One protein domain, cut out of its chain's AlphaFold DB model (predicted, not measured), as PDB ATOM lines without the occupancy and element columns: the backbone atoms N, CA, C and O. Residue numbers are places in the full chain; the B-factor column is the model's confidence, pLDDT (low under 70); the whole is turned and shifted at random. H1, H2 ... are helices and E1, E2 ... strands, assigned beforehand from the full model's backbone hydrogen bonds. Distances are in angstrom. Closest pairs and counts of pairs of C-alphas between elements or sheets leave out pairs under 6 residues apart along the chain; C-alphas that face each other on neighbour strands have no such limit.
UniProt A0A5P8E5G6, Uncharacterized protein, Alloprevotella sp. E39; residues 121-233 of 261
ATOM      1  N   ALA A 121      51.172  34.599 -13.194       69.31
ATOM      2  CA  ALA A 121      51.776  33.260 -13.151       69.31
ATOM      3  C   ALA A 121      50.760  32.104 -13.130       69.31
ATOM      4  O   ALA A 121      51.119  30.991 -13.497       69.31
ATOM      5  N   ASN A 122      49.503  32.366 -12.754       71.44
ATOM      6  CA  ASN A 122      48.419  31.381 -12.749       71.44
ATOM      7  C   ASN A 122      47.127  31.881 -13.415       71.44
ATOM      8  O   ASN A 122      46.091  31.237 -13.280       71.44
ATOM      9  N   TYR A 123      47.153  33.009 -14.133       75.50
ATOM     10  CA  TYR A 123      45.936  33.596 -14.712       75.50
ATOM     11  C   TYR A 123      45.241  32.640 -15.688       75.50
ATOM     12  O   TYR A 123      44.028  32.466 -15.632       75.50
ATOM     13  N   ALA A 124      46.025  31.953 -16.524       78.31
ATOM     14  CA  ALA A 124      45.499  30.944 -17.436       78.31
ATOM     15  C   ALA A 124      44.773  29.818 -16.680       78.31
ATOM     16  O   ALA A 124      43.664  29.452 -17.052       78.31
ATOM     17  N   LEU A 125      45.348  29.320 -15.581       85.19
ATOM     18  CA  LEU A 125      44.710  28.297 -14.748       85.19
ATOM     19  C   LEU A 125      43.428  28.813 -14.091       85.19
ATOM     20  O   LEU A 125      42.423  28.112 -14.108       85.19
ATOM     21  N   TYR A 126      43.423  30.041 -13.568       84.31
ATOM     22  CA  TYR A 126      42.212  30.641 -13.001       84.31
ATOM     23  C   TYR A 126      41.096  30.782 -14.039       84.31
ATOM     24  O   TYR A 126      39.961  30.402 -13.756       84.31
ATOM     25  N   ALA A 127      41.417  31.253 -15.246       85.69
ATOM     26  CA  ALA A 127      40.452  31.356 -16.337       85.69
ATOM     27  C   ALA A 127      39.882  29.977 -16.713       85.69
ATOM     28  O   ALA A 127      38.666  29.807 -16.790       85.69
ATOM     29  N   LEU A 128      40.744  28.964 -16.850       91.25
ATOM     30  CA  LEU A 128      40.326  27.592 -17.151       91.25
ATOM     31  C   LEU A 128      39.461  26.982 -16.040       91.25
ATOM     32  O   LEU A 128      38.441  26.359 -16.331       91.25
ATOM     33  N   ARG A 129      39.817  27.190 -14.767       93.19
ATOM     34  CA  ARG A 129      39.017  26.742 -13.618       93.19
ATOM     35  C   ARG A 129      37.662  27.452 -13.564       93.19
ATOM     36  O   ARG A 129      36.658  26.803 -13.286       93.19
ATOM     37  N   ASN A 130      37.599  28.749 -13.865       91.44
ATOM     38  CA  ASN A 130      36.335  29.489 -13.928       91.44
ATOM     39  C   ASN A 130      35.439  28.982 -15.065       91.44
ATOM     40  O   ASN A 130      34.244  28.770 -14.849       91.44
ATOM     41  N   ALA A 131      36.010  28.695 -16.238       94.19
ATOM     42  CA  ALA A 131      35.284  28.043 -17.322       94.19
ATOM     43  C   ALA A 131      34.788  26.643 -16.903       94.19
ATOM     44  O   ALA A 131      33.637  26.291 -17.161       94.19
ATOM     45  N   ALA A 132      35.606  25.862 -16.192       96.00
ATOM     46  CA  ALA A 132      35.219  24.539 -15.701       96.00
ATOM     47  C   ALA A 132      34.063  24.619 -14.698       96.00
ATOM     48  O   ALA A 132      33.078  23.894 -14.831       96.00
ATOM     49  N   LYS A 133      34.121  25.557 -13.745       96.44
ATOM     50  CA  LYS A 133      33.015  25.832 -12.817       96.44
ATOM     51  C   LYS A 133      31.740  26.195 -13.567       96.44
ATOM     52  O   LYS A 133      30.699  25.612 -13.287       96.44
ATOM     53  N   LYS A 134      31.834  27.091 -14.555       95.62
ATOM     54  CA  LYS A 134      30.703  27.475 -15.409       95.62
ATOM     55  C   LYS A 134      30.111  26.269 -16.139       95.62
ATOM     56  O   LYS A 134      28.894  26.138 -16.202       95.62
ATOM     57  N   TYR A 135      30.944  25.365 -16.655       96.69
ATOM     58  CA  TYR A 135      30.473  24.116 -17.255       96.69
ATOM     59  C   TYR A 135      29.713  23.255 -16.238       96.69
ATOM     60  O   TYR A 135      28.610  22.788 -16.519       96.69
ATOM     61  N   VAL A 136      30.266  23.083 -15.037       96.50
ATOM     62  CA  VAL A 136      29.633  22.288 -13.981       96.50
ATOM     63  C   VAL A 136      28.280  22.879 -13.566       96.50
ATOM     64  O   VAL A 136      27.300  22.139 -13.482       96.50
ATOM     65  N   THR A 137      28.189  24.195 -13.361       95.44
ATOM     66  CA  THR A 137      26.963  24.856 -12.885       95.44
ATOM     67  C   THR A 137      25.903  25.028 -13.972       95.44
ATOM     68  O   THR A 137      24.717  24.826 -13.716       95.44
ATOM     69  N   GLU A 138      26.305  25.404 -15.186       95.00
ATOM     70  CA  GLU A 138      25.362  25.761 -16.250       95.00
ATOM     71  C   GLU A 138      25.021  24.593 -17.175       95.00
ATOM     72  O   GLU A 138      23.953  24.608 -17.789       95.00
ATOM     73  N   VAL A 139      25.891  23.581 -17.267       95.31
ATOM     74  CA  VAL A 139      25.745  22.466 -18.213       95.31
ATOM     75  C   VAL A 139      25.553  21.145 -17.483       95.31
ATOM     76  O   VAL A 139      24.492  20.534 -17.619       95.31
ATOM     77  N   LEU A 140      26.531  20.701 -16.688       94.12
ATOM     78  CA  LEU A 140      26.478  19.388 -16.034       94.12
ATOM     79  C   LEU A 140      25.315  19.296 -15.040       94.12
ATOM     80  O   LEU A 140      24.522  18.362 -15.118       94.12
ATOM     81  N   ALA A 141      25.145  20.299 -14.172       93.75
ATOM     82  CA  ALA A 141      24.062  20.350 -13.187       93.75
ATOM     83  C   ALA A 141      22.650  20.429 -13.806       93.75
ATOM     84  O   ALA A 141      21.664  20.187 -13.112       93.75
ATOM     85  N   LYS A 142      22.545  20.754 -15.101       94.44
ATOM     86  CA  LYS A 142      21.283  20.838 -15.857       94.44
ATOM     87  C   LYS A 142      21.142  19.738 -16.914       94.44
ATOM     88  O   LYS A 142      20.210  19.782 -17.714       94.44
ATOM     89  N   SER A 143      22.075  18.788 -16.956       92.88
ATOM     90  CA  SER A 143      22.044  17.658 -17.887       92.88
ATOM     91  C   SER A 143      21.240  16.498 -17.300       92.88
ATOM     92  O   SER A 143      21.059  16.420 -16.090       92.88
ATOM     93  N   THR A 144      20.781  15.575 -18.138       92.31
ATOM     94  CA  THR A 144      20.088  14.350 -17.716       92.31
ATOM     95  C   THR A 144      20.730  13.121 -18.348       92.31
ATOM     96  O   THR A 144      21.314  13.197 -19.429       92.31
ATOM     97  N   LEU A 145      20.640  11.979 -17.676       92.12
ATOM     98  CA  LEU A 145      21.153  10.700 -18.152       92.12
ATOM     99  C   LEU A 145      19.995   9.731 -18.386       92.12
ATOM    100  O   LEU A 145      19.298   9.350 -17.449       92.12
ATOM    101  N   ASP A 146      19.825   9.276 -19.625       89.69
ATOM    102  CA  ASP A 146      19.014   8.095 -19.899       89.69
ATOM    103  C   ASP A 146      19.804   6.855 -19.478       89.69
ATOM    104  O   ASP A 146      20.734   6.426 -20.160       89.69
ATOM    105  N   ILE A 147      19.425   6.284 -18.336       83.81
ATOM    106  CA  ILE A 147      20.079   5.117 -17.734       83.81
ATOM    107  C   ILE A 147      19.962   3.882 -18.637       83.81
ATOM    108  O   ILE A 147      20.869   3.053 -18.653       83.81
ATOM    109  N   SER A 148      18.878   3.763 -19.410       82.56
ATOM    110  CA  SER A 148      18.603   2.568 -20.219       82.56
ATOM    111  C   SER A 148      19.566   2.453 -21.396       82.56
ATOM    112  O   SER A 148      20.028   1.364 -21.727       82.56
ATOM    113  N   HIS A 149      19.890   3.592 -22.010       81.56
ATOM    114  CA  HIS A 149      20.765   3.665 -23.182       81.56
ATOM    115  C   HIS A 149      22.142   4.256 -22.863       81.56
ATOM    116  O   HIS A 149      23.005   4.313 -23.738       81.56
ATOM    117  N   ASN A 150      22.355   4.688 -21.617       83.44
ATOM    118  CA  ASN A 150      23.537   5.413 -21.163       83.44
ATOM    119  C   ASN A 150      23.831   6.665 -22.016       83.44
ATOM    120  O   ASN A 150      24.982   6.960 -22.347       83.44
ATOM    121  N   ILE A 151      22.773   7.380 -22.411       86.06
ATOM    122  CA  ILE A 151      22.854   8.578 -23.254       86.06
ATOM    123  C   ILE A 151      22.647   9.804 -22.375       86.06
ATOM    124  O   ILE A 151      21.604   9.963 -21.743       86.06
ATOM    125  N   MET A 152      23.639  10.690 -22.351       88.75
ATOM    126  CA  MET A 152      23.556  11.945 -21.614       88.75
ATOM    127  C   MET A 152      23.032  13.066 -22.520       88.75
ATOM    128  O   MET A 152      23.569  13.296 -23.603       88.75
ATOM    129  N   SER A 153      22.017  13.784 -22.050       90.00
ATOM    130  CA  SER A 153      21.444  14.963 -22.698       90.00
ATOM    131  C   SER A 153      21.877  16.223 -21.955       90.00
ATOM    132  O   SER A 153      21.592  16.372 -20.769       90.00
ATOM    133  N   SER A 154      22.554  17.139 -22.647       91.44
ATOM    134  CA  SER A 154      22.948  18.450 -22.113       91.44
ATOM    135  C   SER A 154      22.056  19.571 -22.657       91.44
ATOM    136  O   SER A 154      21.408  19.381 -23.689       91.44
ATOM    137  N   PRO A 155      22.024  20.747 -22.001       91.94
ATOM    138  CA  PRO A 155      21.331  21.923 -22.521       91.94
ATOM    139  C   PRO A 155      21.731  22.264 -23.964       91.94
ATOM    140  O   PRO A 155      22.905  22.196 -24.327       91.94
ATOM    141  N   THR A 156      20.762  22.664 -24.786       90.12
ATOM    142  CA  THR A 156      20.993  23.023 -26.193       90.12
ATOM    143  C   THR A 156      21.919  24.236 -26.317       90.12
ATOM    144  O   THR A 156      21.756  25.213 -25.587       90.12
ATOM    145  N   ASN A 157      22.844  24.211 -27.285       91.12
ATOM    146  CA  ASN A 157      23.776  25.306 -27.598       91.12
ATOM    147  C   ASN A 157      24.660  25.751 -26.417       91.12
ATOM    148  O   ASN A 157      25.069  26.915 -26.351       91.12
ATOM    149  N   TRP A 158      24.947  24.855 -25.471       93.25
ATOM    150  CA  TRP A 158      25.790  25.162 -24.316       93.25
ATOM    151  C   TRP A 158      27.210  25.583 -24.726       93.25
ATOM    152  O   TRP A 158      27.846  26.356 -24.010       93.25
ATOM    153  N   GLU A 159      27.698  25.141 -25.890       92.81
ATOM    154  CA  GLU A 159      29.018  25.503 -26.413       92.81
ATOM    155  C   GLU A 159      29.161  27.017 -26.617       92.81
ATOM    156  O   GLU A 159      30.238  27.568 -26.400       92.81
ATOM    157  N   ASN A 160      28.064  27.712 -26.944       92.75
ATOM    158  CA  ASN A 160      28.045  29.164 -27.159       92.75
ATOM    159  C   ASN A 160      28.280  29.966 -25.870       92.75
ATOM    160  O   ASN A 160      28.480  31.177 -25.922       92.75
ATOM    161  N   MET A 161      28.246  29.312 -24.704       90.56
ATOM    162  CA  MET A 161      28.588  29.942 -23.430       90.56
ATOM    163  C   MET A 161      30.101  30.130 -23.256       90.56
ATOM    164  O   MET A 161      30.507  30.791 -22.298       90.56
ATOM    165  N   PHE A 162      30.923  29.555 -24.134       93.31
ATOM    166  CA  PHE A 162      32.378  29.533 -24.023       93.31
ATOM    167  C   PHE A 162      33.029  30.185 -25.241       93.31
ATOM    168  O   PHE A 162      32.568  30.049 -26.374       93.31
ATOM    169  N   SER A 163      34.143  30.873 -25.016       90.00
ATOM    170  CA  SER A 163      35.028  31.297 -26.097       90.00
ATOM    171  C   SER A 163      35.720  30.089 -26.740       90.00
ATOM    172  O   SER A 163      35.851  29.021 -26.139       90.00
ATOM    173  N   LEU A 164      36.247  30.263 -27.956       84.31
ATOM    174  CA  LEU A 164      37.006  29.208 -28.642       84.31
ATOM    175  C   LEU A 164      38.218  28.717 -27.827       84.31
ATOM    176  O   LEU A 164      38.575  27.541 -27.911       84.31
ATOM    177  N   GLY A 165      38.842  29.609 -27.049       85.31
ATOM    178  CA  GLY A 165      39.974  29.277 -26.183       85.31
ATOM    179  C   GLY A 165      39.578  28.439 -24.966       85.31
ATOM    180  O   GLY A 165      40.335  27.564 -24.562       85.31
ATOM    181  N   GLU A 166      38.379  28.656 -24.424       91.12
ATOM    182  CA  GLU A 166      37.842  27.882 -23.298       91.12
ATOM    183  C   GLU A 166      37.268  26.538 -23.757       91.12
ATOM    184  O   GLU A 166      37.422  25.528 -23.073       91.12
ATOM    185  N   LEU A 167      36.635  26.499 -24.932       93.62
ATOM    186  CA  LEU A 167      35.875  25.339 -25.389       93.62
ATOM    187  C   LEU A 167      36.729  24.068 -25.482       93.62
ATOM    188  O   LEU A 167      36.289  23.005 -25.055       93.62
ATOM    189  N   LYS A 168      37.955  24.156 -26.009       92.50
ATOM    190  CA  LYS A 168      38.835  22.985 -26.187       92.50
ATOM    191  C   LYS A 168      39.214  22.313 -24.851       92.50
ATOM    192  O   LYS A 168      38.957  21.116 -24.717       92.50
ATOM    193  N   PRO A 169      39.759  23.039 -23.857       93.44
ATOM    194  CA  PRO A 169      39.919  22.544 -22.489       93.44
ATOM    195  C   PRO A 169      38.646  21.943 -21.894       93.44
ATOM    196  O   PRO A 169      38.674  20.851 -21.323       93.44
ATOM    197  N   ILE A 170      37.512  22.627 -22.064       96.44
ATOM    198  CA  ILE A 170      36.230  22.180 -21.515       96.44
ATOM    199  C   ILE A 170      35.759  20.885 -22.168       96.44
ATOM    200  O   ILE A 170      35.185  20.052 -21.482       96.44
ATOM    201  N   MET A 171      36.052  20.649 -23.446       94.31
ATOM    202  CA  MET A 171      35.736  19.379 -24.100       94.31
ATOM    203  C   MET A 171      36.539  18.204 -23.524       94.31
ATOM    204  O   MET A 171      35.982  17.120 -23.355       94.31
ATOM    205  N   VAL A 172      37.816  18.407 -23.172       95.19
ATOM    206  CA  VAL A 172      38.606  17.379 -22.466       95.19
ATOM    207  C   VAL A 172      38.017  17.113 -21.086       95.19
ATOM    208  O   VAL A 172      37.768  15.963 -20.726       95.19
ATOM    209  N   PHE A 173      37.757  18.177 -20.325       96.12
ATOM    210  CA  PHE A 173      37.174  18.088 -18.990       96.12
ATOM    211  C   PHE A 173      35.814  17.378 -19.012       96.12
ATOM    212  O   PHE A 173      35.592  16.431 -18.261       96.12
ATOM    213  N   LYS A 174      34.945  17.762 -19.951       94.00
ATOM    214  CA  LYS A 174      33.641  17.154 -20.232       94.00
ATOM    215  C   LYS A 174      33.734  15.637 -20.396       94.00
ATOM    216  O   LYS A 174      32.926  14.913 -19.824       94.00
ATOM    217  N   ASP A 175      34.703  15.146 -21.165       91.31
ATOM    218  CA  ASP A 175      34.875  13.708 -21.388       91.31
ATOM    219  C   ASP A 175      35.232  12.935 -20.104       91.31
ATOM    220  O   ASP A 175      34.960  11.737 -20.029       91.31
ATOM    221  N   GLN A 176      35.813  13.599 -19.099       91.81
ATOM    222  CA  GLN A 176      36.139  12.997 -17.801       91.81
ATOM    223  C   GLN A 176      34.968  13.045 -16.817       91.81
ATOM    224  O   GLN A 176      34.774  12.110 -16.041       91.81
ATOM    225  N   VAL A 177      34.185  14.126 -16.838       92.25
ATOM    226  CA  VAL A 177      33.117  14.353 -15.850       92.25
ATOM    227  C   VAL A 177      31.747  13.859 -16.299       92.25
ATOM    228  O   VAL A 177      30.860  13.673 -15.467       92.25
ATOM    229  N   ASN A 178      31.554  13.579 -17.587       89.44
ATOM    230  CA  ASN A 178      30.311  12.996 -18.091       89.44
ATOM    231  C   ASN A 178      30.289  11.481 -17.889       89.44
ATOM    232  O   ASN A 178      30.254  10.701 -18.841       89.44
ATOM    233  N   VAL A 179      30.322  11.075 -16.625       88.81
ATOM    234  CA  VAL A 179      30.272   9.676 -16.211       88.81
ATOM    235  C   VAL A 179      28.953   9.372 -15.502       88.81
ATOM    236  O   VAL A 179      28.461  10.212 -14.744       88.81
ATOM    237  N   PRO A 180      28.391   8.158 -15.666       87.94
ATOM    238  CA  PRO A 180      27.141   7.766 -15.005       87.94
ATOM    239  C   PRO A 180      27.204   7.877 -13.486       87.94
ATOM    240  O   PRO A 180      26.201   8.157 -12.837       87.94
ATOM    241  N   LEU A 181      28.412   7.730 -12.924       88.38
ATOM    242  CA  LEU A 181      28.662   7.898 -11.500       88.38
ATOM    243  C   LEU A 181      28.243   9.275 -10.993       88.38
ATOM    244  O   LEU A 181      28.034   9.379  -9.801       88.38
ATOM    245  N   ASN A 182      28.070  10.305 -11.820       88.69
ATOM    246  CA  ASN A 182      27.674  11.636 -11.349       88.69
ATOM    247  C   ASN A 182      26.151  11.846 -11.279       88.69
ATOM    248  O   ASN A 182      25.694  12.873 -10.773       88.69
ATOM    249  N   PHE A 183      25.366  10.861 -11.724       91.88
ATOM    250  CA  PHE A 183      23.909  10.927 -11.803       91.88
ATOM    251  C   PHE A 183      23.244   9.988 -10.787       91.88
ATOM    252  O   PHE A 183      23.846   9.032 -10.293       91.88
ATOM    253  N   ASP A 184      22.012  10.303 -10.401       91.06
ATOM    254  CA  ASP A 184      21.181   9.469  -9.540       91.06
ATOM    255  C   ASP A 184      20.444   8.378 -10.339       91.06
ATOM    256  O   ASP A 184      20.506   8.303 -11.566       91.06
ATOM    257  N   VAL A 185      19.693   7.533  -9.631       87.44
ATOM    258  CA  VAL A 185      18.877   6.457 -10.228       87.44
ATOM    259  C   VAL A 185      17.723   6.956 -11.108       87.44
ATOM    260  O   VAL A 185      17.047   6.155 -11.742       87.44
ATOM    261  N   ARG A 186      17.461   8.267 -11.129       87.94
ATOM    262  CA  ARG A 186      16.480   8.924 -11.998       87.94
ATOM    263  C   ARG A 186      17.147   9.642 -13.174       87.94
ATOM    264  O   ARG A 186      16.441  10.265 -13.960       87.94
ATOM    265  N   GLY A 187      18.472   9.571 -13.284       87.25
ATOM    266  CA  GLY A 187      19.233  10.235 -14.331       87.25
ATOM    267  C   GLY A 187      19.457  11.725 -14.086       87.25
ATOM    268  O   GLY A 187      19.833  12.427 -15.019       87.25
ATOM    269  N   ASN A 188      19.232  12.232 -12.871       92.06
ATOM    270  CA  ASN A 188      19.504  13.628 -12.527       92.06
ATOM    271  C   ASN A 188      20.904  13.780 -11.916       92.06
ATOM    272  O   ASN A 188      21.362  12.876 -11.215       92.06
ATOM    273  N   PRO A 189      21.584  14.919 -12.116       91.44
ATOM    274  CA  PRO A 189      22.868  15.190 -11.486       91.44
ATOM    275  C   PRO A 189      22.734  15.188  -9.964       91.44
ATOM    276  O   PRO A 189      21.839  15.819  -9.393       91.44
ATOM    277  N   ARG A 190      23.645  14.489  -9.292       92.31
ATOM    278  CA  ARG A 190      23.692  14.455  -7.831       92.31
ATOM    279  C   ARG A 190      24.280  15.749  -7.274       92.31
ATOM    280  O   ARG A 190      25.390  16.129  -7.639       92.31
ATOM    281  N   LYS A 191      23.549  16.417  -6.375       92.19
ATOM    282  CA  LYS A 191      23.960  17.712  -5.799       92.19
ATOM    283  C   LYS A 191      25.289  17.627  -5.048       92.19
ATOM    284  O   LYS A 191      26.155  18.464  -5.269       92.19
ATOM    285  N   ASP A 192      25.465  16.586  -4.240       93.31
ATOM    286  CA  ASP A 192      26.701  16.282  -3.511       93.31
ATOM    287  C   ASP A 192      27.903  16.151  -4.455       93.31
ATOM    288  O   ASP A 192      28.971  16.703  -4.193       93.31
ATOM    289  N   THR A 193      27.714  15.493  -5.600       91.69
ATOM    290  CA  THR A 193      28.764  15.353  -6.611       91.69
ATOM    291  C   THR A 193      29.111  16.685  -7.269       91.69
ATOM    292  O   THR A 193      30.288  16.977  -7.469       91.69
ATOM    293  N   ILE A 194      28.110  17.506  -7.598       94.19
ATOM    294  CA  ILE A 194      28.323  18.837  -8.186       94.19
ATOM    295  C   ILE A 194      29.102  19.733  -7.215       94.19
ATOM    296  O   ILE A 194      30.086  20.355  -7.613       94.19
ATOM    297  N   GLU A 195      28.708  19.766  -5.943       94.44
ATOM    298  CA  GLU A 195      29.393  20.545  -4.906       94.44
ATOM    299  C   GLU A 195      30.834  20.063  -4.682       94.44
ATOM    300  O   GLU A 195      31.755  20.885  -4.638       94.44
ATOM    301  N   SER A 196      31.055  18.742  -4.615       95.06
ATOM    302  CA  SER A 196      32.406  18.169  -4.532       95.06
ATOM    303  C   SER A 196      33.249  18.581  -5.734       95.06
ATOM    304  O   SER A 196      34.354  19.086  -5.564       95.06
ATOM    305  N   MET A 197      32.712  18.459  -6.948       95.12
ATOM    306  CA  MET A 197      33.438  18.779  -8.174       95.12
ATOM    307  C   MET A 197      33.823  20.260  -8.251       95.12
ATOM    308  O   MET A 197      34.950  20.583  -8.623       95.12
ATOM    309  N   LEU A 198      32.933  21.173  -7.848       95.25
ATOM    310  CA  LEU A 198      33.258  22.601  -7.766       95.25
ATOM    311  C   LEU A 198      34.424  22.858  -6.804       95.25
ATOM    312  O   LEU A 198      35.345  23.604  -7.145       95.25
ATOM    313  N   LYS A 199      34.427  22.192  -5.645       94.62
ATOM    314  CA  LYS A 199      35.525  22.269  -4.676       94.62
ATOM    315  C   LYS A 199      36.821  21.666  -5.224       94.62
ATOM    316  O   LYS A 199      37.891  22.238  -5.046       94.62
ATOM    317  N   GLU A 200      36.759  20.535  -5.914       95.69
ATOM    318  CA  GLU A 200      37.929  19.901  -6.534       95.69
ATOM    319  C   GLU A 200      38.558  20.784  -7.621       95.69
ATOM    320  O   GLU A 200      39.785  20.841  -7.736       95.69
ATOM    321  N   ILE A 201      37.738  21.512  -8.392       94.81
ATOM    322  CA  ILE A 201      38.212  22.509  -9.363       94.81
ATOM    323  C   ILE A 201      38.937  23.653  -8.641       94.81
ATOM    324  O   ILE A 201      40.001  24.082  -9.085       94.81
ATOM    325  N   GLU A 202      38.408  24.136  -7.514       88.12
ATOM    326  CA  GLU A 202      39.074  25.169  -6.702       88.12
ATOM    327  C   GLU A 202      40.420  24.706  -6.152       88.12
ATOM    328  O   GLU A 202      41.397  25.457  -6.194       88.12
ATOM    329  N   LEU A 203      40.483  23.453  -5.700       89.44
ATOM    330  CA  LEU A 203      41.705  22.816  -5.214       89.44
ATOM    331  C   LEU A 203      42.716  22.520  -6.333       89.44
ATOM    332  O   LEU A 203      43.872  22.224  -6.038       89.44
ATOM    333  N   GLY A 204      42.312  22.617  -7.604       90.81
ATOM    334  CA  GLY A 204      43.180  22.379  -8.758       90.81
ATOM    335  C   GLY A 204      43.367  20.913  -9.131       90.81
ATOM    336  O   GLY A 204      44.261  20.596  -9.911       90.81
ATOM    337  N   LEU A 205      42.530  20.005  -8.618       94.19
ATOM    338  CA  LEU A 205      42.642  18.570  -8.924       94.19
ATOM    339  C   LEU A 205      42.361  18.258 -10.402       94.19
ATOM    340  O   LEU A 205      42.794  17.232 -10.920       94.19
ATOM    341  N   TRP A 206      41.677  19.171 -11.089       95.00
ATOM    342  CA  TRP A 206      41.314  19.055 -12.498       95.00
ATOM    343  C   TRP A 206      42.271  19.787 -13.451       95.00
ATOM    344  O   TRP A 206      42.109  19.687 -14.669       95.00
ATOM    345  N   ASP A 207      43.295  20.475 -12.934       92.94
ATOM    346  CA  ASP A 207      44.198  21.314 -13.735       92.94
ATOM    347  C   ASP A 207      44.898  20.536 -14.849       92.94
ATOM    348  O   ASP A 207      45.021  21.030 -15.967       92.94
ATOM    349  N   THR A 208      45.326  19.300 -14.577       92.12
ATOM    350  CA  THR A 208      45.997  18.458 -15.576       92.12
ATOM    351  C   THR A 208      45.114  18.206 -16.795       92.12
ATOM    352  O   THR A 208      45.603  18.248 -17.922       92.12
ATOM    353  N   TYR A 209      43.812  17.989 -16.593       92.69
ATOM    354  CA  TYR A 209      42.868  17.782 -17.689       92.69
ATOM    355  C   TYR A 209      42.532  19.090 -18.402       92.69
ATOM    356  O   TYR A 209      42.483  19.118 -19.628       92.69
ATOM    357  N   LEU A 210      42.364  20.180 -17.651       93.12
ATOM    358  CA  LEU A 210      42.098  21.506 -18.212       93.12
ATOM    359  C   LEU A 210      43.267  22.034 -19.058       93.12
ATOM    360  O   LEU A 210      43.053  22.787 -20.002       93.12
ATOM    361  N   MET A 211      44.500  21.626 -18.758       91.12
ATOM    362  CA  MET A 211      45.684  21.995 -19.537       91.12
ATOM    363  C   MET A 211      45.980  21.050 -20.708       91.12
ATOM    364  O   MET A 211      46.906  21.310 -21.482       91.12
ATOM    365  N   TRP A 212      45.244  19.947 -20.860       90.38
ATOM    366  CA  TRP A 212      45.519  19.000 -21.934       90.38
ATOM    367  C   TRP A 212      45.108  19.594 -23.285       90.38
ATOM    368  O   TRP A 212      43.980  20.046 -23.480       90.38
ATOM    369  N   ASN A 213      46.016  19.552 -24.263       90.19
ATOM    370  CA  ASN A 213      45.657  19.834 -25.647       90.19
ATOM    371  C   ASN A 213      44.574  18.852 -26.139       90.19
ATOM    372  O   ASN A 213      44.760  17.634 -26.100       90.19
ATOM    373  N   TYR A 214      43.465  19.403 -26.632       91.06
ATOM    374  CA  TYR A 214      42.293  18.636 -27.049       91.06
ATOM    375  C   TYR A 214      42.598  17.625 -28.161       91.06
ATOM    376  O   TYR A 214      42.175  16.475 -28.073       91.06
ATOM    377  N   GLU A 215      43.360  18.009 -29.187       90.69
ATOM    378  CA  GLU A 215      43.689  17.117 -30.303       90.69
ATOM    379  C   GLU A 215      44.557  15.935 -29.848       90.69
ATOM    380  O   GLU A 215      44.291  14.784 -30.198       90.69
ATOM    381  N   ALA A 216      45.566  16.199 -29.017       90.38
ATOM    382  CA  ALA A 216      46.410  15.165 -28.427       90.38
ATOM    383  C   ALA A 216      45.599  14.216 -27.532       90.38
ATOM    384  O   ALA A 216      45.789  13.000 -27.585       90.38
ATOM    385  N   TYR A 217      44.674  14.764 -26.741       92.00
ATOM    386  CA  TYR A 217      43.775  13.984 -25.900       92.00
ATOM    387  C   TYR A 217      42.852  13.074 -26.729       92.00
ATOM    388  O   TYR A 217      42.759  11.878 -26.446       92.00
ATOM    389  N   GLN A 218      42.229  13.592 -27.795       90.12
ATOM    390  CA  GLN A 218      41.399  12.779 -28.693       90.12
ATOM    391  C   GLN A 218      42.217  11.678 -29.373       90.12
ATOM    392  O   GLN A 218      41.787  10.527 -29.394       90.12
ATOM    393  N   ASN A 219      43.432  11.982 -29.835       91.69
ATOM    394  CA  ASN A 219      44.325  10.978 -30.414       91.69
ATOM    395  C   ASN A 219      44.641   9.847 -29.422       91.69
ATOM    396  O   ASN A 219      44.560   8.670 -29.783       91.69
ATOM    397  N   ALA A 220      44.960  10.182 -28.169       90.88
ATOM    398  CA  ALA A 220      45.203   9.191 -27.122       90.88
ATOM    399  C   ALA A 220      43.951   8.338 -26.844       90.88
ATOM    400  O   ALA A 220      44.035   7.112 -26.748       90.88
ATOM    401  N   ARG A 221      42.769   8.966 -26.790       88.44
ATOM    402  CA  ARG A 221      41.489   8.272 -26.602       88.44
ATOM    403  C   ARG A 221      41.180   7.314 -27.755       88.44
ATOM    404  O   ARG A 221      40.793   6.174 -27.502       88.44
ATOM    405  N   SER A 222      41.390   7.734 -29.001       87.69
ATOM    406  CA  SER A 222      41.201   6.881 -30.179       87.69
ATOM    407  C   SER A 222      42.149   5.681 -30.172       87.69
ATOM    408  O   SER A 222      41.717   4.566 -30.457       87.69
ATOM    409  N   GLN A 223      43.415   5.863 -29.785       87.44
ATOM    410  CA  GLN A 223      44.365   4.751 -29.651       87.44
ATOM    411  C   GLN A 223      43.937   3.749 -28.571       87.44
ATOM    412  O   GLN A 223      43.986   2.542 -28.804       87.44
ATOM    413  N   LEU A 224      43.459   4.230 -27.417       87.00
ATOM    414  CA  LEU A 224      42.922   3.368 -26.359       87.00
ATOM    415  C   LEU A 224      41.700   2.574 -26.836       87.00
ATOM    416  O   LEU A 224      41.617   1.372 -26.587       87.00
ATOM    417  N   GLN A 225      40.774   3.216 -27.551       85.75
ATOM    418  CA  GLN A 225      39.607   2.540 -28.124       85.75
ATOM    419  C   GLN A 225      40.013   1.472 -29.144       85.75
ATOM    420  O   GLN A 225      39.514   0.350 -29.072       85.75
ATOM    421  N   LEU A 226      40.955   1.777 -30.041       84.50
ATOM    422  CA  LEU A 226      41.489   0.804 -30.996       84.50
ATOM    423  C   LEU A 226      42.148  -0.379 -30.278       84.50
ATOM    424  O   LEU A 226      41.860  -1.527 -30.607       84.50
ATOM    425  N   GLY A 227      42.961  -0.133 -29.250       82.38
ATOM    426  CA  GLY A 227      43.558  -1.198 -28.435       82.38
ATOM    427  C   GLY A 227      42.510  -2.082 -27.744       82.38
ATOM    428  O   GLY A 227      42.622  -3.310 -27.741       82.38
ATOM    429  N   GLN A 228      41.438  -1.484 -27.216       82.88
ATOM    430  CA  GLN A 228      40.310  -2.229 -26.648       82.88
ATOM    431  C   GLN A 228      39.534  -3.029 -27.704       82.88
ATOM    432  O   GLN A 228      39.010  -4.095 -27.394       82.88
ATOM    433  N   MET A 229      39.453  -2.554 -28.948       80.44
ATOM    434  CA  MET A 229      38.872  -3.327 -30.050       80.44
ATOM    435  C   MET A 229      39.769  -4.508 -30.438       80.44
ATOM    436  O   MET A 229      39.269  -5.621 -30.578       80.44
ATOM    437  N   PHE A 230      41.086  -4.306 -30.538       77.19
ATOM    438  CA  PHE A 230      42.041  -5.374 -30.861       77.19
ATOM    439  C   PHE A 230      42.101  -6.476 -29.804       77.19
ATOM    440  O   PHE A 230      42.201  -7.645 -30.151       77.19
ATOM    441  N   THR A 231      41.977  -6.131 -28.523       72.94
ATOM    442  CA  THR A 231      41.904  -7.130 -27.439       72.94
ATOM    443  C   THR A 231      40.585  -7.908 -27.417       72.94
ATOM    444  O   THR A 231      40.545  -9.021 -26.902       72.94
ATOM    445  N   LYS A 232      39.511  -7.349 -27.989       70.44
ATOM    446  CA  LYS A 232      38.203  -8.011 -28.136       70.44
ATOM    447  C   LYS A 232      38.066  -8.799 -29.442       70.44
ATOM    448  O   LYS A 232      37.114  -9.566 -29.575       70.44
ATOM    449  N   LEU A 233      38.982  -8.624 -30.397       68.38
ATOM    450  CA  LEU A 233      39.040  -9.443 -31.604       68.38
ATOM    451  C   LEU A 233      39.556 -10.842 -31.226       68.38
ATOM    452  O   LEU A 233      40.653 -10.960 -30.677       68.38
TER     453      LEU A 233
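This is residues 121 to 233 of the 261 residues of an uncharacterized protein of Alloprevotella sp. E39 (UniProt A0A5P8E5G6). A compact helical body has a small hairpin of two strands, E1 and E2, at one end, and residues 219 to 233, of which 219 to 232 belong to the long helix H6, stick out from the body as an arm. In the body H1 packs side by side with H4, H3 crosses H1 at a steep angle, and short H5 packs on both H1 and H3. The printed part has 113 residues with six named helices and two named strands, in the order H1 E1 E2 H2 H3 H4 H5 H6; the sheet, E1 - E2, is antiparallel and the class is mostly helix. The whole is compact, with a radius of gyration of the C-alphas of 15.0 A, and spans 48 by 34 by 27 A.

Find C-alpha 144 at (20.088, 14.350, -17.716), where E1, residues 144 to 146, begins; E2 is residues 151 to 153. Before them, H1 runs from residue 123, C-alpha at (45.936, 33.596, -14.712), to 138, over 22.1 A. After them come H2, residues 158 to 161, and H3, residues 164 to 177, 20.0 A long. H4, residues 191 to 203, measures 18.5 A, and H5 is residues 207 to 210. H6, residues 214 to 232, covers 27.0 A and ends with C-alpha 232 at (38.203, -8.011, -28.136).

Look first at the hairpin of E1 and E2, antiparallel at 154 degrees, where N 144 and O 153 are 2.9 A apart and N 153 and O 144 are 2.8 A apart, within hydrogen-bond range. Both strands are apart from H3, H4, H5 and H6. H1 and H4 touch at a shallow tilt of 4 degrees, opposite ways, the closest C-alphas being those of Lys 133 and Leu 198, 6.0 A. H1, with residues 128 to 135 alone, touches H3 at a steep tilt of 59 degrees; the closest C-alphas are those of Ala 132 and Ile 170, 6.4 A. H5 touches H3, closest at the C-alphas of Pro 169 and Leu 210, 4.9 A, and H1, closest at those of Leu 128 and Leu 210, 6.4 A. H6, with residues 214 to 217 alone, touches H3, the closest C-alphas being those of Lys 168 and Tyr 214, 5.6 A. H2 is close to H3 but not clearly touching it, at 6.9 A between the C-alphas of Glu 159 and Leu 167. Every O i to N i+4 pair is within hydrogen-bond range in H1, H4 and H6, against 8 of 10 in H3; H2 and H5 are too short for such a pair.

The C-alphas of Ala 121 and Leu 233, the two farthest apart, are 48.2 A apart. The printed part has no cut. Look at residues 178 to 190 for the long link, from H3 to H4. Residues 121 and 233 have pLDDT under 70.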